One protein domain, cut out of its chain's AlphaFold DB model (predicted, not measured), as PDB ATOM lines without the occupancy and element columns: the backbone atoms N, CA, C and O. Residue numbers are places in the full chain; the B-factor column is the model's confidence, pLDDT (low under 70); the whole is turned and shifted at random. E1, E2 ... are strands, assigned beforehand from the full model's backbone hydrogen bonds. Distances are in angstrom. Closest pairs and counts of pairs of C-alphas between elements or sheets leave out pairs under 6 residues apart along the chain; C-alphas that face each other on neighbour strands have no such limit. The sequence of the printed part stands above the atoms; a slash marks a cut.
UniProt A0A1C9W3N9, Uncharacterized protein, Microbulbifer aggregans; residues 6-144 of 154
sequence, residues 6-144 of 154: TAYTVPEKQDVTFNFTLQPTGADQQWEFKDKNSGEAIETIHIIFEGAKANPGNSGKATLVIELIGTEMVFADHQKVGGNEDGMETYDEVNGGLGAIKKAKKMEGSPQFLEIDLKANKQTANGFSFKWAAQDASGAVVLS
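AT A GLANCE: This is residues 6 to 144 of the 154 residues of an uncharacterized protein of Microbulbifer aggregans (UniProt A0A1C9W3N9). Two sheets lie face to face as a sandwich: a long, twisted sheet of E3, E2, E5, E8 and E7 on one side and a smaller sheet of E1, E4, E9 and E6 on the other. A small separate hairpin, E10 and E11, lies towards one end of the longest axis. The printed part has 139 residues with eleven named strands, E1 to E11 in order along the chain, and no named helix; the class is all strand, though under half of the residues, 64, are in named strands. The sheet orders are E3, E2, E5, E8, E7 and E1, E4, E9, E6, both mixed. The whole is compact, with a radius of gyration of the C-alphas of 15.1 A and spans of 48 by 33 by 28 A.

HOW THE PARTS SIT: E1, residues 6 to 10, is an edge strand and the parallel neighbour of E4, residues 44 to 49; N 8 and O 46 are 2.8 A apart, within hydrogen-bond range. E2, residues 15 to 24, forms a hairpin with E3, residues 31 to 35, with N 32 and O 23 2.8 A apart. The closest C-alphas of E1 and E2 are those of Val 10 and Val 16, 6.5 A apart. E2 is also the parallel neighbour of E5, residues 61 to 68, at 21 degrees, with N 20 and O 65 2.8 A apart. E5 is antiparallel to E8, residues 110 to 119, at 157 degrees, with N 114 and O 66 2.8 A apart. E8 bends by 66 degrees at residue 113 and forms a hairpin with E7, residues 101 to 107; N 107 and O 113 are 2.8 A apart. E9, residues 126 to 129, is antiparallel to E4, with N 128 and O 45 3.0 A apart, and to E6, residues 89 to 91, with N 127 and O 91 2.8 A apart. In this sandwich, two sheets face to face, the best planes stand 4 degrees apart and the strands of one sheet are at 21 degrees to those of the other. E10, residues 133 to 135, forms a hairpin with E11, residues 141 to 143, with N 142 and O 134 2.8 A apart; residues 74 to 75 pair with residues 134 to 135 of E10, antiparallel.

IN THESE COORDINATES: E1 begins at C-alpha 6, (-4.574, 49.862, -11.112). E2 measures 30.2 A from first to last C-alpha, E8 23.5 A, E5 23.3 A, E4 16.4 A and E7 16.2 A. E11 ends at C-alpha 143, (-15.572, 35.737, -24.527).

THE WHOLE: The C-alphas farthest apart, those of Ala 54 and Ser 138, are 49.3 A apart. The printed part has no cut; the links E4 to E5 and E5 to E6 are long. The mean pLDDT of the printed part is 76.3, and 42 residues are under 70, among them residues 80 to 100 and 121 to 130.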
ATOM      1  N   THR A   6      -5.626  50.168 -12.095       69.31
ATOM      2  CA  THR A   6      -4.574  49.862 -11.112       69.31
ATOM      3  C   THR A   6      -3.230  49.765 -11.822       69.31
ATOM      4  O   THR A   6      -3.065  48.992 -12.769       69.31
ATOM      5  N   ALA A   7      -2.256  50.555 -11.364       77.44
ATOM      6  CA  ALA A   7      -0.907  50.576 -11.916       77.44
ATOM      7  C   ALA A   7       0.074  49.768 -11.064       77.44
ATOM      8  O   ALA A   7       0.284  50.054  -9.886       77.44
ATOM      9  N   TYR A   8       0.739  48.807 -11.695       82.00
ATOM     10  CA  TYR A   8       1.797  47.998 -11.109       82.00
ATOM     11  C   TYR A   8       3.135  48.353 -11.743       82.00
ATOM     12  O   TYR A   8       3.249  48.518 -12.957       82.00
ATOM     13  N   THR A   9       4.170  48.450 -10.913       82.75
ATOM     14  CA  THR A   9       5.514  48.816 -11.363       82.75
ATOM     15  C   THR A   9       6.438  47.607 -11.321       82.75
ATOM     16  O   THR A   9       6.506  46.895 -10.321       82.75
ATOM     17  N   VAL A  10       7.155  47.383 -12.419       85.12
ATOM     18  CA  VAL A  10       8.153  46.329 -12.591       85.12
ATOM     19  C   VAL A  10       9.537  46.982 -12.594       85.12
ATOM     20  O   VAL A  10       9.874  47.689 -13.558       85.12
ATOM     21  N   PRO A  11      10.355  46.750 -11.552       84.69
ATOM     22  CA  PRO A  11      11.682  47.344 -11.466       84.69
ATOM     23  C   PRO A  11      12.642  46.845 -12.554       84.69
ATOM     24  O   PRO A  11      12.455  45.790 -13.170       84.69
ATOM     25  N   GLU A  12      13.723  47.596 -12.779       85.50
ATOM     26  CA  GLU A  12      14.818  47.185 -13.668       85.50
ATOM     27  C   GLU A  12      15.366  45.802 -13.259       85.50
ATOM     28  O   GLU A  12      15.661  45.566 -12.089       85.50
ATOM     29  N   LYS A  13      15.533  44.893 -14.233       84.81
ATOM     30  CA  LYS A  13      16.112  43.542 -14.056       84.81
ATOM     31  C   LYS A  13      15.432  42.652 -13.001       84.81
ATOM     32  O   LYS A  13      16.037  41.669 -12.576       84.81
ATOM     33  N   GLN A  14      14.199  42.953 -12.603       86.81
ATOM     34  CA  GLN A  14      13.414  42.084 -11.728       86.81
ATOM     35  C   GLN A  14      12.378  41.286 -12.520       86.81
ATOM     36  O   GLN A  14      11.834  41.774 -13.510       86.81
ATOM     37  N   ASP A  15      12.103  40.068 -12.062       89.44
ATOM     38  CA  ASP A  15      10.989  39.253 -12.536       89.44
ATOM     39  C   ASP A  15       9.891  39.318 -11.458       89.44
ATOM     40  O   ASP A  15      10.128  38.940 -10.310       89.44
ATOM     41  N   VAL A  16       8.721  39.859 -11.807       90.88
ATOM     42  CA  VAL A  16       7.605  40.101 -10.874       90.88
ATOM     43  C   VAL A  16       6.372  39.313 -11.312       90.88
ATOM     44  O   VAL A  16       6.042  39.279 -12.495       90.88
ATOM     45  N   THR A  17       5.666  38.704 -10.361       93.19
ATOM     46  CA  THR A  17       4.411  37.984 -10.619       93.19
ATOM     47  C   THR A  17       3.247  38.683  -9.935       93.19
ATOM     48  O   THR A  17       3.296  38.936  -8.730       93.19
ATOM     49  N   PHE A  18       2.190  38.951 -10.695       91.06
ATOM     50  CA  PHE A  18       0.938  39.521 -10.203       91.06
ATOM     51  C   PHE A  18      -0.165  38.469 -10.295       91.06
ATOM     52  O   PHE A  18      -0.239  37.743 -11.286       91.06
ATOM     53  N   ASN A  19      -0.998  38.371  -9.260       93.56
ATOM     54  CA  ASN A  19      -2.029  37.344  -9.164       93.56
ATOM     55  C   ASN A  19      -3.406  37.994  -9.104       93.56
ATOM     56  O   ASN A  19      -3.629  38.897  -8.297       93.56
ATOM     57  N   PHE A  20      -4.330  37.482  -9.904       91.88
ATOM     58  CA  PHE A  20      -5.691  37.984 -10.010       91.88
ATOM     59  C   PHE A  20      -6.691  36.838  -9.966       91.88
ATOM     60  O   PHE A  20      -6.366  35.686 -10.267       91.88
ATOM     61  N   THR A  21      -7.925  37.174  -9.619       92.69
ATOM     62  CA  THR A  21      -9.063  36.259  -9.671       92.69
ATOM     63  C   THR A  21     -10.149  36.828 -10.562       92.69
ATOM     64  O   THR A  21     -10.348  38.042 -10.608       92.69
ATOM     65  N   LEU A  22     -10.868  35.937 -11.231       89.56
ATOM     66  CA  LEU A  22     -11.959  36.261 -12.131       89.56
ATOM     67  C   LEU A  22     -13.176  35.407 -11.750       89.56
ATOM     68  O   LEU A  22     -13.113  34.177 -11.808       89.56
ATOM     69  N   GLN A  23     -14.257  36.060 -11.321       87.69
ATOM     70  CA  GLN A  23     -15.442  35.408 -10.753       87.69
ATOM     71  C   GLN A  23     -16.728  35.857 -11.466       87.69
ATOM     72  O   GLN A  23     -16.880  37.052 -11.718       87.69
ATOM     73  N   PRO A  24     -17.695  34.965 -11.745       83.25
ATOM     74  CA  PRO A  24     -18.998  35.383 -12.252       83.25
ATOM     75  C   PRO A  24     -19.835  36.041 -11.138       83.25
ATOM     76  O   PRO A  24     -19.859  35.572  -9.998       83.25
ATOM     77  N   THR A  25     -20.554  37.119 -11.461       76.56
ATOM     78  CA  THR A  25     -21.368  37.884 -10.489       76.56
ATOM     79  C   THR A  25     -22.827  37.426 -10.385       76.56
ATOM     80  O   THR A  25     -23.559  37.922  -9.529       76.56
ATOM     81  N   GLY A  26     -23.265  36.464 -11.205       66.88
ATOM     82  CA  GLY A  26     -24.622  35.909 -11.161       66.88
ATOM     83  C   GLY A  26     -25.237  35.692 -12.543       66.88
ATOM     84  O   GLY A  26     -24.524  35.487 -13.524       66.88
ATOM     85  N   ALA A  27     -26.571  35.734 -12.611       55.81
ATOM     86  CA  ALA A  27     -27.354  35.380 -13.800       55.81
ATOM     87  C   ALA A  27     -27.070  36.258 -15.035       55.81
ATOM     88  O   ALA A  27     -27.186  35.767 -16.154       55.81
ATOM     89  N   ASP A  28     -26.642  37.509 -14.827       54.47
ATOM     90  CA  ASP A  28     -26.309  38.465 -15.895       54.47
ATOM     91  C   ASP A  28     -24.845  38.364 -16.373       54.47
ATOM     92  O   ASP A  28     -24.415  39.146 -17.214       54.47
ATOM     93  N   GLN A  29     -24.066  37.420 -15.823       60.34
ATOM     94  CA  GLN A  29     -22.723  37.024 -16.287       60.34
ATOM     95  C   GLN A  29     -21.700  38.144 -16.459       60.34
ATOM     96  O   GLN A  29     -20.722  37.998 -17.191       60.34
ATOM     97  N   GLN A  30     -21.847  39.236 -15.713       71.50
ATOM     98  CA  GLN A  30     -20.729  40.146 -15.521       71.50
ATOM     99  C   GLN A  30     -19.645  39.435 -14.715       71.50
ATOM    100  O   GLN A  30     -19.939  38.703 -13.763       71.50
ATOM    101  N   TRP A  31     -18.394  39.656 -15.092       78.38
ATOM    102  CA  TRP A  31     -17.257  39.046 -14.427       78.38
ATOM    103  C   TRP A  31     -16.564  40.072 -13.557       78.38
ATOM    104  O   TRP A  31     -16.145  41.127 -14.026       78.38
ATOM    105  N   GLU A  32     -16.442  39.746 -12.282       84.56
ATOM    106  CA  GLU A  32     -15.691  40.544 -11.339       84.56
ATOM    107  C   GLU A  32     -14.227  40.117 -11.404       84.56
ATOM    108  O   GLU A  32     -13.869  38.981 -11.075       84.56
ATOM    109  N   PHE A  33     -13.385  41.033 -11.863       85.94
ATOM    110  CA  PHE A  33     -11.946  40.850 -11.917       85.94
ATOM    111  C   PHE A  33     -11.300  41.574 -10.734       85.94
ATOM    112  O   PHE A  33     -11.607  42.736 -10.477       85.94
ATOM    113  N   LYS A  34     -10.450  40.878  -9.975       88.56
ATOM    114  CA  LYS A  34      -9.900  41.368  -8.702       88.56
ATOM    115  C   LYS A  34      -8.416  41.082  -8.553       88.56
ATOM    116  O   LYS A  34      -7.946  40.019  -8.963       88.56
ATOM    117  N   ASP A  35      -7.695  41.983  -7.886       89.69
ATOM    118  CA  ASP A  35      -6.371  41.660  -7.341       89.69
ATOM    119  C   ASP A  35      -6.524  40.583  -6.263       89.69
ATOM    120  O   ASP A  35      -7.313  40.729  -5.327       89.69
ATOM    121  N   LYS A  36      -5.772  39.487  -6.379       90.50
ATOM    122  CA  LYS A  36      -5.907  38.347  -5.463       90.50
ATOM    123  C   LYS A  36      -5.468  38.681  -4.033       90.50
ATOM    124  O   LYS A  36      -5.924  38.034  -3.093       90.50
ATOM    125  N   ASN A  37      -4.572  39.650  -3.863       88.00
ATOM    126  CA  ASN A  37      -4.017  40.012  -2.563       88.00
ATOM    127  C   ASN A  37      -4.846  41.096  -1.868       88.00
ATOM    128  O   ASN A  37      -5.080  40.983  -0.665       88.00
ATOM    129  N   SER A  38      -5.264  42.145  -2.587       87.69
ATOM    130  CA  SER A  38      -6.057  43.236  -1.991       87.69
ATOM    131  C   SER A  38      -7.567  42.979  -2.028       87.69
ATOM    132  O   SER A  38      -8.295  43.520  -1.196       87.69
ATOM    133  N   GLY A  39      -8.047  42.148  -2.958       86.94
ATOM    134  CA  GLY A  39      -9.474  41.921  -3.202       86.94
ATOM    135  C   GLY A  39     -10.174  43.085  -3.914       86.94
ATOM    136  O   GLY A  39     -11.396  43.046  -4.076       86.94
ATOM    137  N   GLU A  40      -9.430  44.114  -4.323       87.62
ATOM    138  CA  GLU A  40      -9.964  45.277  -5.032       87.62
ATOM    139  C   GLU A  40     -10.388  44.899  -6.450       87.62
ATOM    140  O   GLU A  40      -9.685  44.158  -7.138       87.62
ATOM    141  N   ALA A  41     -11.540  45.423  -6.878       85.12
ATOM    142  CA  ALA A  41     -12.033  45.255  -8.237       85.12
ATOM    143  C   ALA A  41     -11.177  46.055  -9.226       85.12
ATOM    144  O   ALA A  41     -10.805  47.199  -8.958       85.12
ATOM    145  N   ILE A  42     -10.879  45.443 -10.368       78.44
ATOM    146  CA  ILE A  42     -10.012  45.982 -11.410       78.44
ATOM    147  C   ILE A  42     -10.738  45.880 -12.741       78.44
ATOM    148  O   ILE A  42     -11.217  44.816 -13.119       78.44
ATOM    149  N   GLU A  43     -10.752  46.979 -13.483       72.31
ATOM    150  CA  GLU A  43     -11.256  46.994 -14.858       72.31
ATOM    151  C   GLU A  43     -10.094  46.926 -15.858       72.31
ATOM    152  O   GLU A  43     -10.161  46.207 -16.852       72.31
ATOM    153  N   THR A  44      -8.991  47.632 -15.572       72.88
ATOM    154  CA  THR A  44      -7.809  47.713 -16.449       72.88
ATOM    155  C   THR A  44      -6.511  47.558 -15.647       72.88
ATOM    156  O   THR A  44      -6.370  48.126 -14.562       72.88
ATOM    157  N   ILE A  45      -5.536  46.814 -16.188       75.19
ATOM    158  CA  ILE A  45      -4.231  46.569 -15.550       75.19
ATOM    159  C   ILE A  45      -3.153  47.405 -16.247       75.19
ATOM    160  O   ILE A  45      -2.808  47.179 -17.406       75.19
ATOM    161  N   HIS A  46      -2.543  48.346 -15.536       75.75
ATOM    162  CA  HIS A  46      -1.451  49.149 -16.090       75.75
ATOM    163  C   HIS A  46      -0.119  48.584 -15.591       75.75
ATOM    164  O   HIS A  46       0.094  48.510 -14.385       75.75
ATOM    165  N   ILE A  47       0.796  48.191 -16.489       78.75
ATOM    166  CA  ILE A  47       2.108  47.642 -16.098       78.75
ATOM    167  C   ILE A  47       3.238  48.566 -16.563       78.75
ATOM    168  O   ILE A  47       3.588  48.654 -17.742       78.75
ATOM    169  N   ILE A  48       3.888  49.222 -15.609       78.69
ATOM    170  CA  ILE A  48       4.966  50.179 -15.855       78.69
ATOM    171  C   ILE A  48       6.318  49.481 -15.686       78.69
ATOM    172  O   ILE A  48       6.650  49.019 -14.602       78.69
ATOM    173  N   PHE A  49       7.142  49.448 -16.736       79.94
ATOM    174  CA  PHE A  49       8.511  48.917 -16.674       79.94
ATOM    175  C   PHE A  49       9.531  50.054 -16.505       79.94
ATOM    176  O   PHE A  49       9.801  50.788 -17.461       79.94
ATOM    177  N   GLU A  50      10.144  50.189 -15.325       77.12
ATOM    178  CA  GLU A  50      10.996  51.349 -14.987       77.12
ATOM    179  C   GLU A  50      12.255  51.465 -15.869       77.12
ATOM    180  O   GLU A  50      12.660  52.561 -16.254       77.12
ATOM    181  N   GLY A  51      12.849  50.334 -16.267       69.75
ATOM    182  CA  GLY A  51      14.079  50.306 -17.074       69.75
ATOM    183  C   GLY A  51      13.897  50.628 -18.564       69.75
ATOM    184  O   GLY A  51      14.883  50.860 -19.265       69.75
ATOM    185  N   ALA A  52      12.660  50.655 -19.074       71.56
ATOM    186  CA  ALA A  52      12.406  50.719 -20.516       71.56
ATOM    187  C   ALA A  52      12.858  52.046 -21.155       71.56
ATOM    188  O   ALA A  52      13.427  52.021 -22.248       71.56
ATOM    189  N   LYS A  53      12.660  53.183 -20.466       66.12
ATOM    190  CA  LYS A  53      12.993  54.534 -20.966       66.12
ATOM    191  C   LYS A  53      14.499  54.799 -21.042       66.12
ATOM    192  O   LYS A  53      14.954  55.459 -21.970       66.12
ATOM    193  N   ALA A  54      15.264  54.300 -20.070       66.31
ATOM    194  CA  ALA A  54      16.698  54.569 -19.964       66.31
ATOM    195  C   ALA A  54      17.544  53.579 -20.778       66.31
ATOM    196  O   ALA A  54      18.478  53.993 -21.456       66.31
ATOM    197  N   ASN A  55      17.221  52.280 -20.725       66.88
ATOM    198  CA  ASN A  55      17.956  51.220 -21.417       66.88
ATOM    199  C   ASN A  55      17.015  50.044 -21.745       66.88
ATOM    200  O   ASN A  55      16.785  49.194 -20.883       66.88
ATOM    201  N   PRO A  56      16.526  49.910 -22.996       61.72
ATOM    202  CA  PRO A  56      15.545  48.885 -23.384       61.72
ATOM    203  C   PRO A  56      15.941  47.423 -23.101       61.72
ATOM    204  O   PRO A  56      15.080  46.550 -23.087       61.72
ATOM    205  N   GLY A  57      17.229  47.137 -22.888       62.78
ATOM    206  CA  GLY A  57      17.731  45.804 -22.529       62.78
ATOM    207  C   GLY A  57      17.675  45.473 -21.036       62.78
ATOM    208  O   GLY A  57      17.894  44.321 -20.673       62.78
ATOM    209  N   ASN A  58      17.378  46.453 -20.179       72.19
ATOM    210  CA  ASN A  58      17.406  46.287 -18.728       72.19
ATOM    211  C   ASN A  58      16.011  46.254 -18.083       72.19
ATOM    212  O   ASN A  58      15.906  46.109 -16.867       72.19
ATOM    213  N   SER A  59      14.929  46.377 -18.851       75.50
ATOM    214  CA  SER A  59      13.580  46.250 -18.290       75.50
ATOM    215  C   SER A  59      13.399  44.896 -17.592       75.50
ATOM    216  O   SER A  59      13.868  43.875 -18.103       75.50
ATOM    217  N   GLY A  60      12.692  44.880 -16.461       79.88
ATOM    218  CA  GLY A  60      12.252  43.638 -15.830       79.88
ATOM    219  C   GLY A  60      11.243  42.851 -16.677       79.88
ATOM    220  O   GLY A  60      10.898  43.247 -17.798       79.88
ATOM    221  N   LYS A  61      10.765  41.728 -16.141       85.94
ATOM    222  CA  LYS A  61       9.677  40.922 -16.713       85.94
ATOM    223  C   LYS A  61       8.503  40.881 -15.747       85.94
ATOM    224  O   LYS A  61       8.704  40.878 -14.535       85.94
ATOM    225  N   ALA A  62       7.294  40.816 -16.292       87.50
ATOM    226  CA  ALA A  62       6.098  40.570 -15.503       87.50
ATOM    227  C   ALA A  62       5.391  39.308 -15.983       87.50
ATOM    228  O   ALA A  62       5.294  39.077 -17.188       87.50
ATOM    229  N   THR A  63       4.869  38.534 -15.041       91.00
ATOM    230  CA  THR A  63       3.950  37.429 -15.310       91.00
ATOM    231  C   THR A  63       2.633  37.731 -14.610       91.00
ATOM    232  O   THR A  63       2.617  37.944 -13.397       91.00
ATOM    233  N   LEU A  64       1.535  37.768 -15.362       89.25
ATOM    234  CA  LEU A  64       0.192  37.828 -14.784       89.25
ATOM    235  C   LEU A  64      -0.345  36.403 -14.677       89.25
ATOM    236  O   LEU A  64      -0.297  35.652 -15.652       89.25
ATOM    237  N   VAL A  65      -0.853  36.049 -13.502       93.19
ATOM    238  CA  VAL A  65      -1.535  34.781 -13.250       93.19
ATOM    239  C   VAL A  65      -2.975  35.088 -12.880       93.19
ATOM    240  O   VAL A  65      -3.228  35.824 -11.928       93.19
ATOM    241  N   ILE A  66      -3.913  34.534 -13.640       92.19
ATOM    242  CA  ILE A  66      -5.343  34.778 -13.458       92.19
ATOM    243  C   ILE A  66      -6.028  33.451 -13.197       92.19
ATOM    244  O   ILE A  66      -5.836  32.506 -13.956       92.19
ATOM    245  N   GLU A  67      -6.818  33.389 -12.133       94.94
ATOM    246  CA  GLU A  67      -7.560  32.200 -11.723       94.94
ATOM    247  C   GLU A  67      -9.061  32.405 -11.939       94.94
ATOM    248  O   GLU A  67      -9.639  33.364 -11.419       94.94
ATOM    249  N   LEU A  68      -9.695  31.493 -12.679       91.56
ATOM    250  CA  LEU A  68     -11.151  31.379 -12.720       91.56
ATOM    251  C   LEU A  68     -11.643  30.753 -11.415       91.56
ATOM    252  O   LEU A  68     -11.256  29.635 -11.073       91.56
ATOM    253  N   ILE A  69     -12.513  31.465 -10.703       91.00
ATOM    254  CA  ILE A  69     -13.110  30.996  -9.450       91.00
ATOM    255  C   ILE A  69     -14.635  31.038  -9.534       91.00
ATOM    256  O   ILE A  69     -15.210  31.839 -10.266       91.00
ATOM    257  N   GLY A  70     -15.306  30.169  -8.775       86.62
ATOM    258  CA  GLY A  70     -16.773  30.120  -8.757       86.62
ATOM    259  C   GLY A  70     -17.400  29.681 -10.087       86.62
ATOM    260  O   GLY A  70     -18.552  30.003 -10.351       86.62
ATOM    261  N   THR A  71     -16.645  28.975 -10.932       85.94
ATOM    262  CA  THR A  71     -17.095  28.433 -12.218       85.94
ATOM    263  C   THR A  71     -16.381  27.114 -12.516       85.94
ATOM    264  O   THR A  71     -15.256  26.901 -12.063       85.94
ATOM    265  N   GLU A  72     -17.022  26.230 -13.283       86.88
ATOM    266  CA  GLU A  72     -16.397  25.009 -13.817       86.88
ATOM    267  C   GLU A  72     -15.654  25.249 -15.139       86.88
ATOM    268  O   GLU A  72     -15.001  24.345 -15.662       86.88
ATOM    269  N   MET A  73     -15.742  26.465 -15.683       88.00
ATOM    270  CA  MET A  73     -15.065  26.818 -16.920       88.00
ATOM    271  C   MET A  73     -13.546  26.734 -16.805       88.00
ATOM    272  O   MET A  73     -12.943  26.897 -15.741       88.00
ATOM    273  N   VAL A  74     -12.922  26.545 -17.960       91.88
ATOM    274  CA  VAL A  74     -11.469  26.549 -18.111       91.88
ATOM    275  C   VAL A  74     -11.054  27.571 -19.152       91.88
ATOM    276  O   VAL A  74     -11.799  27.840 -20.089       91.88
ATOM    277  N   PHE A  75      -9.853  28.130 -19.033       90.50
ATOM    278  CA  PHE A  75      -9.358  29.022 -20.076       90.50
ATOM    279  C   PHE A  75      -9.215  28.273 -21.403       90.50
ATOM    280  O   PHE A  75      -8.731  27.137 -21.454       90.50
ATOM    281  N   ALA A  76      -9.610  28.934 -22.490       86.69
ATOM    282  CA  ALA A  76      -9.445  28.396 -23.830       86.69
ATOM    283  C   ALA A  76      -7.952  28.256 -24.177       86.69
ATOM    284  O   ALA A  76      -7.115  29.059 -23.745       86.69
ATOM    285  N   ASP A  77      -7.618  27.274 -25.019       80.06
ATOM    286  CA  ASP A  77      -6.250  27.070 -25.527       80.06
ATOM    287  C   ASP A  77      -5.700  28.277 -26.299       80.06
ATOM    288  O   ASP A  77      -4.487  28.481 -26.379       80.06
ATOM    289  N   HIS A  78      -6.590  29.099 -26.853       76.12
ATOM    290  CA  HIS A  78      -6.243  30.282 -27.623       76.12
ATOM    291  C   HIS A  78      -6.869  31.535 -27.004       76.12
ATOM    292  O   HIS A  78      -8.085  31.652 -26.932       76.12
ATOM    293  N   GLN A  79      -6.022  32.496 -26.631       76.88
ATOM    294  CA  GLN A  79      -6.400  33.820 -26.111       76.88
ATOM    295  C   GLN A  79      -6.122  34.931 -27.154       76.88
ATOM    296  O   GLN A  79      -5.567  35.958 -26.800       76.88
ATOM    297  N   LYS A  80      -6.360  34.673 -28.454       61.12
ATOM    298  CA  LYS A  80      -5.796  35.359 -29.654       61.12
ATOM    299  C   LYS A  80      -5.283  36.809 -29.470       61.12
ATOM    300  O   LYS A  80      -6.088  37.725 -29.427       61.12
ATOM    301  N   VAL A  81      -3.963  37.028 -29.584       53.19
ATOM    302  CA  VAL A  81      -3.332  38.370 -29.626       53.19
ATOM    303  C   VAL A  81      -2.730  38.648 -31.013       53.19
ATOM    304  O   VAL A  81      -1.899  37.871 -31.487       53.19
ATOM    305  N   GLY A  82      -3.122  39.765 -31.647       50.44
ATOM    306  CA  GLY A  82      -2.552  40.263 -32.915       50.44
ATOM    307  C   GLY A  82      -3.467  40.223 -34.151       50.44
ATOM    308  O   GLY A  82      -2.967  40.060 -35.262       50.44
ATOM    309  N   GLY A  83      -4.786  40.363 -33.978       50.91
ATOM    310  CA  GLY A  83      -5.753  40.393 -35.094       50.91
ATOM    311  C   GLY A  83      -7.191  39.973 -34.760       50.91
ATOM    312  O   GLY A  83      -7.968  39.770 -35.680       50.91
ATOM    313  N   ASN A  84      -7.482  39.843 -33.461       55.50
ATOM    314  CA  ASN A  84      -8.760  39.890 -32.740       55.50
ATOM    315  C   ASN A  84      -9.957  39.095 -33.274       55.50
ATOM    316  O   ASN A  84     -10.551  39.471 -34.271       55.50
ATOM    317  N   GLU A  85     -10.393  38.120 -32.473       47.47
ATOM    318  CA  GLU A  85     -11.703  38.196 -31.800       47.47
ATOM    319  C   GLU A  85     -11.450  37.769 -30.336       47.47
ATOM    320  O   GLU A  85     -11.074  36.627 -30.064       47.47
ATOM    321  N   ASP A  86     -11.485  38.775 -29.455       52.75
ATOM    322  CA  ASP A  86     -11.578  38.759 -27.981       52.75
ATOM    323  C   ASP A  86     -10.501  38.079 -27.118       52.75
ATOM    324  O   ASP A  86     -10.791  37.454 -26.098       52.75
ATOM    325  N   GLY A  87      -9.227  38.303 -27.447       53.91
ATOM    326  CA  GLY A  87      -8.096  37.929 -26.596       53.91
ATOM    327  C   GLY A  87      -7.123  39.086 -26.361       53.91
ATOM    328  O   GLY A  87      -6.439  39.504 -27.281       53.91
ATOM    329  N   MET A  88      -7.087  39.618 -25.135       58.44
ATOM    330  CA  MET A  88      -6.186  40.666 -24.606       58.44
ATOM    331  C   MET A  88      -5.696  41.758 -25.575       58.44
ATOM    332  O   MET A  88      -4.746  41.581 -26.340       58.44
ATOM    333  N   GLU A  89      -6.247  42.962 -25.424       55.19
ATOM    334  CA  GLU A  89      -5.754  44.157 -26.109       55.19
ATOM    335  C   GLU A  89      -4.671  44.850 -25.272       55.19
ATOM    336  O   GLU A  89      -4.903  45.319 -24.153       55.19
ATOM    337  N   THR A  90      -3.464  44.941 -25.829       57.22
ATOM    338  CA  THR A  90      -2.415  45.803 -25.275       57.22
ATOM    339  C   THR A  90      -2.579  47.209 -25.827       57.22
ATOM    340  O   THR A  90      -2.876  47.361 -27.006       57.22
ATOM    341  N   TYR A  91      -2.329  48.244 -25.034       56.41
ATOM    342  CA  TYR A  91      -2.190  49.594 -25.567       56.41
ATOM    343  C   TYR A  91      -0.905  50.223 -25.034       56.41
ATOM    344  O   TYR A  91      -0.622  50.250 -23.844       56.41
ATOM    345  N   ASP A  92      -0.072  50.714 -25.942       57.28
ATOM    346  CA  ASP A  92       1.039  51.583 -25.574       57.28
ATOM    347  C   ASP A  92       0.472  52.998 -25.657       57.28
ATOM    348  O   ASP A  92       0.119  53.434 -26.756       57.28
ATOM    349  N   GLU A  93       0.357  53.685 -24.515       51.16
ATOM    350  CA  GLU A  93      -0.118  55.078 -24.437       51.16
ATOM    351  C   GLU A  93       0.674  56.017 -25.362       51.16
ATOM    352  O   GLU A  93       0.186  57.089 -25.716       51.16
ATOM    353  N   VAL A  94       1.883  55.618 -25.779       48.97
ATOM    354  CA  VAL A  94       2.760  56.397 -26.654       48.97
ATOM    355  C   VAL A  94       2.780  55.885 -28.104       48.97
ATOM    356  O   VAL A  94       2.874  56.709 -29.010       48.97
ATOM    357  N   ASN A  95       2.682  54.569 -28.364       46.50
ATOM    358  CA  ASN A  95       2.937  53.997 -29.707       46.50
ATOM    359  C   ASN A  95       1.874  53.035 -30.282       46.50
ATOM    360  O   ASN A  95       2.127  52.419 -31.318       46.50
ATOM    361  N   GLY A  96       0.696  52.869 -29.672       48.16
ATOM    362  CA  GLY A  96      -0.401  52.140 -30.333       48.16
ATOM    363  C   GLY A  96      -0.334  50.602 -30.299       48.16
ATOM    364  O   GLY A  96      -0.862  49.946 -31.189       48.16
ATOM    365  N   GLY A  97       0.246  50.008 -29.250       49.31
ATOM    366  CA  GLY A  97      -0.426  48.860 -28.618       49.31
ATOM    367  C   GLY A  97      -0.303  47.452 -29.204       49.31
ATOM    368  O   GLY A  97      -1.252  46.690 -29.105       49.31
ATOM    369  N   LEU A  98       0.840  47.018 -29.733       48.31
ATOM    370  CA  LEU A  98       1.011  45.589 -30.094       48.31
ATOM    371  C   LEU A  98       2.262  44.944 -29.488       48.31
ATOM    372  O   LEU A  98       2.751  43.917 -29.950       48.31
ATOM    373  N   GLY A  99       2.835  45.586 -28.472       53.31
ATOM    374  CA  GLY A  99       4.237  45.380 -28.154       53.31
ATOM    375  C   GLY A  99       4.544  44.253 -27.174       53.31
ATOM    376  O   GLY A  99       5.513  43.527 -27.385       53.31
ATOM    377  N   ALA A 100       3.797  44.156 -26.074       65.56
ATOM    378  CA  ALA A 100       4.397  43.694 -24.824       65.56
ATOM    379  C   ALA A 100       3.933  42.325 -24.294       65.56
ATOM    380  O   ALA A 100       4.610  41.769 -23.429       65.56
ATOM    381  N   ILE A 101       2.851  41.730 -24.813       74.12
ATOM    382  CA  ILE A 101       2.521  40.329 -24.497       74.12
ATOM    383  C   ILE A 101       3.427  39.423 -25.328       74.12
ATOM    384  O   ILE A 101       3.360  39.399 -26.555       74.12
ATOM    385  N   LYS A 102       4.279  38.652 -24.652       76.25
ATOM    386  CA  LYS A 102       5.129  37.642 -25.291       76.25
ATOM    387  C   LYS A 102       4.391  36.315 -25.447       76.25
ATOM    388  O   LYS A 102       4.629  35.586 -26.410       76.25
ATOM    389  N   LYS A 103       3.565  35.970 -24.460       79.56
ATOM    390  CA  LYS A 103       2.861  34.691 -24.386       79.56
ATOM    391  C   LYS A 103       1.623  34.828 -23.511       79.56
ATOM    392  O   LYS A 103       1.688  35.467 -22.473       79.56
ATOM    393  N   ALA A 104       0.543  34.171 -23.905       83.75
ATOM    394  CA  ALA A 104      -0.629  33.935 -23.077       83.75
ATOM    395  C   ALA A 104      -1.057  32.482 -23.277       83.75
ATOM    396  O   ALA A 104      -1.248  32.056 -24.418       83.75
ATOM    397  N   LYS A 105      -1.143  31.702 -22.201       86.81
ATOM    398  CA  LYS A 105      -1.529  30.284 -22.265       86.81
ATOM    399  C   LYS A 105      -2.229  29.851 -20.985       86.81
ATOM    400  O   LYS A 105      -1.850  30.279 -19.896       86.81
ATOM    401  N   LYS A 106      -3.192  28.940 -21.111       89.69
ATOM    402  CA  LYS A 106      -3.694  28.198 -19.954       89.69
ATOM    403  C   LYS A 106      -2.571  27.343 -19.353       89.69
ATOM    404  O   LYS A 106      -1.677  26.889 -20.079       89.69
ATOM    405  N   MET A 107      -2.587  27.139 -18.042       91.44
ATOM    406  CA  MET A 107      -1.582  26.323 -17.362       91.44
ATOM    407  C   MET A 107      -1.869  24.829 -17.550       91.44
ATOM    408  O   MET A 107      -2.993  24.353 -17.390       91.44
ATOM    409  N   GLU A 108      -0.828  24.069 -17.890       88.56
ATOM    410  CA  GLU A 108      -0.917  22.615 -18.030       88.56
ATOM    411  C   GLU A 108      -1.176  21.966 -16.663       88.56
ATOM    412  O   GLU A 108      -0.527  22.307 -15.676       88.56
ATOM    413  N   GLY A 109      -2.157  21.064 -16.588       90.12
ATOM    414  CA  GLY A 109      -2.579  20.435 -15.330       90.12
ATOM    415  C   GLY A 109      -3.398  21.335 -14.393       90.12
ATOM    416  O   GLY A 109      -3.894  20.855 -13.377       90.12
ATOM    417  N   SER A 110      -3.582  22.618 -14.716       94.00
ATOM    418  CA  SER A 110      -4.418  23.559 -13.954       94.00
ATOM    419  C   SER A 110      -5.111  24.543 -14.905       94.00
ATOM    420  O   SER A 110      -4.778  25.727 -14.938       94.00
ATOM    421  N   PRO A 111      -6.054  24.061 -15.734       92.44
ATOM    422  CA  PRO A 111      -6.598  24.822 -16.859       92.44
ATOM    423  C   PRO A 111      -7.502  26.003 -16.448       92.44
ATOM    424  O   PRO A 111      -7.839  26.833 -17.291       92.44
ATOM    425  N   GLN A 112      -7.854  26.120 -15.163       93.94
ATOM    426  CA  GLN A 112      -8.494  27.301 -14.567       93.94
ATOM    427  C   GLN A 112      -7.534  28.484 -14.391       93.94
ATOM    428  O   GLN A 112      -7.977  29.575 -14.046       93.94
ATOM    429  N   PHE A 113      -6.232  28.283 -14.613       95.06
ATOM    430  CA  PHE A 113      -5.223  29.328 -14.510       95.06
ATOM    431  C   PHE A 113      -4.727  29.752 -15.890       95.06
ATOM    432  O   PHE A 113      -4.359  28.915 -16.721       95.06
ATOM    433  N   LEU A 114      -4.663  31.062 -16.112       91.44
ATOM    434  CA  LEU A 114      -4.059  31.683 -17.282       91.44
ATOM    435  C   LEU A 114      -2.743  32.351 -16.888       91.44
ATOM    436  O   LEU A 114      -2.712  33.179 -15.981       91.44
ATOM    437  N   GLU A 115      -1.669  32.009 -17.598       91.00
ATOM    438  CA  GLU A 115      -0.349  32.623 -17.451       91.00
ATOM    439  C   GLU A 115      -0.072  33.540 -18.646       91.00
ATOM    440  O   GLU A 115      -0.126  33.111 -19.808       91.00
ATOM    441  N   ILE A 116       0.237  34.803 -18.352       86.94
ATOM    442  CA  ILE A 116       0.515  35.841 -19.343       86.94
ATOM    443  C   ILE A 116       1.911  36.406 -19.088       86.94
ATOM    444  O   ILE A 116       2.143  37.094 -18.096       86.94
ATOM    445  N   ASP A 117       2.832  36.145 -20.012       86.69
ATOM    446  CA  ASP A 117       4.189  36.680 -19.973       86.69
ATOM    447  C   ASP A 117       4.241  38.038 -20.668       86.69
ATOM    448  O   ASP A 117       4.016  38.151 -21.881       86.69
ATOM    449  N   LEU A 118       4.634  39.055 -19.910       82.06
ATOM    450  CA  LEU A 118       4.814  40.418 -20.376       82.06
ATOM    451  C   LEU A 118       6.296  40.778 -20.448       82.06
ATOM    452  O   LEU A 118       7.083  40.547 -19.522       82.06
ATOM    453  N   LYS A 119       6.679  41.406 -21.556       74.75
ATOM    454  CA  LYS A 119       8.008  41.970 -21.759       74.75
ATOM    455  C   LYS A 119       7.879  43.341 -22.399       74.75
ATOM    456  O   LYS A 119       7.249  43.473 -23.441       74.75
ATOM    457  N   ALA A 120       8.534  44.345 -21.824       70.81
ATOM    458  CA  ALA A 120       8.579  45.673 -22.423       70.81
ATOM    459  C   ALA A 120       9.081  45.606 -23.877       70.81
ATOM    460  O   ALA A 120      10.137  45.027 -24.160       70.81
ATOM    461  N   ASN A 121       8.342  46.223 -24.800       61.75
ATOM    462  CA  ASN A 121       8.732  46.308 -26.203       61.75
ATOM    463  C   ASN A 121       9.176  47.731 -26.534       61.75
ATOM    464  O   ASN A 121       8.434  48.508 -27.111       61.75
ATOM    465  N   LYS A 122      10.422  48.027 -26.148       58.72
ATOM    466  CA  LYS A 122      11.147  49.293 -26.359       58.72
ATOM    467  C   LYS A 122      10.543  50.532 -25.662       58.72
ATOM    468  O   LYS A 122       9.348  50.665 -25.501       58.72
ATOM    469  N   GLN A 123      11.461  51.403 -25.231       54.66
ATOM    470  CA  GLN A 123      11.419  52.805 -24.760       54.66
ATOM    471  C   GLN A 123      10.241  53.410 -23.959       54.66
ATOM    472  O   GLN A 123      10.449  54.478 -23.384       54.66
ATOM    473  N   THR A 124       9.066  52.795 -23.819       56.59
ATOM    474  CA  THR A 124       7.899  53.416 -23.159       56.59
ATOM    475  C   THR A 124       7.170  52.468 -22.202       56.59
ATOM    476  O   THR A 124       7.352  51.248 -22.223       56.59
ATOM    477  N   ALA A 125       6.408  53.055 -21.272       57.91
ATOM    478  CA  ALA A 125       5.516  52.315 -20.378       57.91
ATOM    479  C   ALA A 125       4.334  51.749 -21.184       57.91
ATOM    480  O   ALA A 125       3.949  52.354 -22.179       57.91
ATOM    481  N   ASN A 126       3.782  50.602 -20.779       61.97
ATOM    482  CA  ASN A 126       2.717  49.920 -21.522       61.97
ATOM    483  C   ASN A 126       1.467  49.748 -20.641       61.97
ATOM    484  O   ASN A 126       1.569  49.364 -19.478       61.97
ATOM    485  N   GLY A 127       0.289  50.018 -21.194       60.31
ATOM    486  CA  GLY A 127      -1.005  49.711 -20.588       60.31
ATOM    487  C   GLY A 127      -1.589  48.417 -21.161       60.31
ATOM    488  O   GLY A 127      -1.297  48.024 -22.295       60.31
ATOM    489  N   PHE A 128      -2.391  47.709 -20.368       63.94
ATOM    490  CA  PHE A 128      -2.995  46.446 -20.783       63.94
ATOM    491  C   PHE A 128      -4.469  46.430 -20.390       63.94
ATOM    492  O   PHE A 128      -4.824  46.535 -19.217       63.94
ATOM    493  N   SER A 129      -5.340  46.259 -21.380       62.31
ATOM    494  CA  SER A 129      -6.744  45.953 -21.119       62.31
ATOM    495  C   SER A 129      -6.934  44.441 -21.154       62.31
ATOM    496  O   SER A 129      -6.455  43.751 -22.062       62.31
ATOM    497  N   PHE A 130      -7.577  43.901 -20.123       65.44
ATOM    498  CA  PHE A 130      -7.720  42.462 -19.973       65.44
ATOM    499  C   PHE A 130      -9.035  41.992 -20.605       65.44
ATOM    500  O   PHE A 130     -10.114  42.256 -20.089       65.44
ATOM    501  N   LYS A 131      -8.922  41.277 -21.729       71.44
ATOM    502  CA  LYS A 131     -10.003  40.499 -22.352       71.44
ATOM    503  C   LYS A 131      -9.583  39.035 -22.391       71.44
ATOM    504  O   LYS A 131      -8.417  38.758 -22.664       71.44
ATOM    505  N   TRP A 132     -10.492  38.105 -22.149       77.81
ATOM    506  CA  TRP A 132     -10.187  36.678 -22.042       77.81
ATOM    507  C   TRP A 132     -11.215  35.806 -22.758       77.81
ATOM    508  O   TRP A 132     -12.344  36.229 -23.010       77.81
ATOM    509  N   ALA A 133     -10.802  34.568 -23.034       82.12
ATOM    510  CA  ALA A 133     -11.641  33.510 -23.578       82.12
ATOM    511  C   ALA A 133     -11.613  32.265 -22.674       82.12
ATOM    512  O   ALA A 133     -10.537  31.788 -22.290       82.12
ATOM    513  N   ALA A 134     -12.777  31.707 -22.356       86.00
ATOM    514  CA  ALA A 134     -12.920  30.449 -21.623       86.00
ATOM    515  C   ALA A 134     -13.776  29.450 -22.406       86.00
ATOM    516  O   ALA A 134     -14.355  29.791 -23.435       86.00
ATOM    517  N   GLN A 135     -13.817  28.210 -21.937       87.00
ATOM    518  CA  GLN A 135     -14.665  27.150 -22.458       87.00
ATOM    519  C   GLN A 135     -15.517  26.570 -21.336       87.00
ATOM    520  O   GLN A 135     -15.013  26.308 -20.238       87.00
ATOM    521  N   ASP A 136     -16.794  26.359 -21.635       83.88
ATOM    522  CA  ASP A 136     -17.708  25.634 -20.759       83.88
ATOM    523  C   ASP A 136     -17.539  24.108 -20.878       83.88
ATOM    524  O   ASP A 136     -16.724  23.600 -21.656       83.88
ATOM    525  N   ALA A 137     -18.331  23.359 -20.107       83.38
ATOM    526  CA  ALA A 137     -18.304  21.896 -20.114       83.38
ATOM    527  C   ALA A 137     -18.678  21.275 -21.477       83.38
ATOM    528  O   ALA A 137     -18.315  20.129 -21.749       83.38
ATOM    529  N   SER A 138     -19.385  22.013 -22.342       83.56
ATOM    530  CA  SER A 138     -19.717  21.589 -23.706       83.56
ATOM    531  C   SER A 138     -18.594  21.877 -24.713       83.56
ATOM    532  O   SER A 138     -18.618  21.364 -25.834       83.56
ATOM    533  N   GLY A 139     -17.590  22.664 -24.312       81.06
ATOM    534  CA  GLY A 139     -16.509  23.152 -25.163       81.06
ATOM    535  C   GLY A 139     -16.853  24.436 -25.922       81.06
ATOM    536  O   GLY A 139     -16.044  24.878 -26.747       81.06
ATOM    537  N   ALA A 140     -18.018  25.039 -25.657       81.94
ATOM    538  CA  ALA A 140     -18.403  26.317 -26.239       81.94
ATOM    539  C   ALA A 140     -17.526  27.436 -25.670       81.94
ATOM    540  O   ALA A 140     -17.225  27.460 -24.477       81.94
ATOM    541  N   VAL A 141     -17.083  28.343 -26.542       80.75
ATOM    542  CA  VAL A 141     -16.191  29.442 -26.166       80.75
ATOM    543  C   VAL A 141     -17.012  30.613 -25.642       80.75
ATOM    544  O   VAL A 141     -17.951  31.049 -26.298       80.75
ATOM    545  N   VAL A 142     -16.605  31.140 -24.492       78.50
ATOM    546  CA  VAL A 142     -17.154  32.342 -23.862       78.50
ATOM    547  C   VAL A 142     -16.095  33.422 -23.903       78.50
ATOM    548  O   VAL A 142     -14.954  33.189 -23.492       78.50
ATOM    549  N   LEU A 143     -16.469  34.600 -24.389       78.25
ATOM    550  CA  LEU A 143     -15.572  35.737 -24.527       78.25
ATOM    551  C   LEU A 143     -15.967  36.808 -23.513       78.25
ATOM    552  O   LEU A 143     -17.140  37.125 -23.353       78.25
ATOM    553  N   SER A 144     -14.976  37.407 -22.860       72.62
ATOM    554  CA  SER A 144     -15.180  38.471 -21.861       72.62
ATOM    555  C   SER A 144     -15.941  39.706 -22.365       72.62
ATOM    556  O   SER A 144     -16.417  40.498 -21.560       72.62
TER     557      SER A 144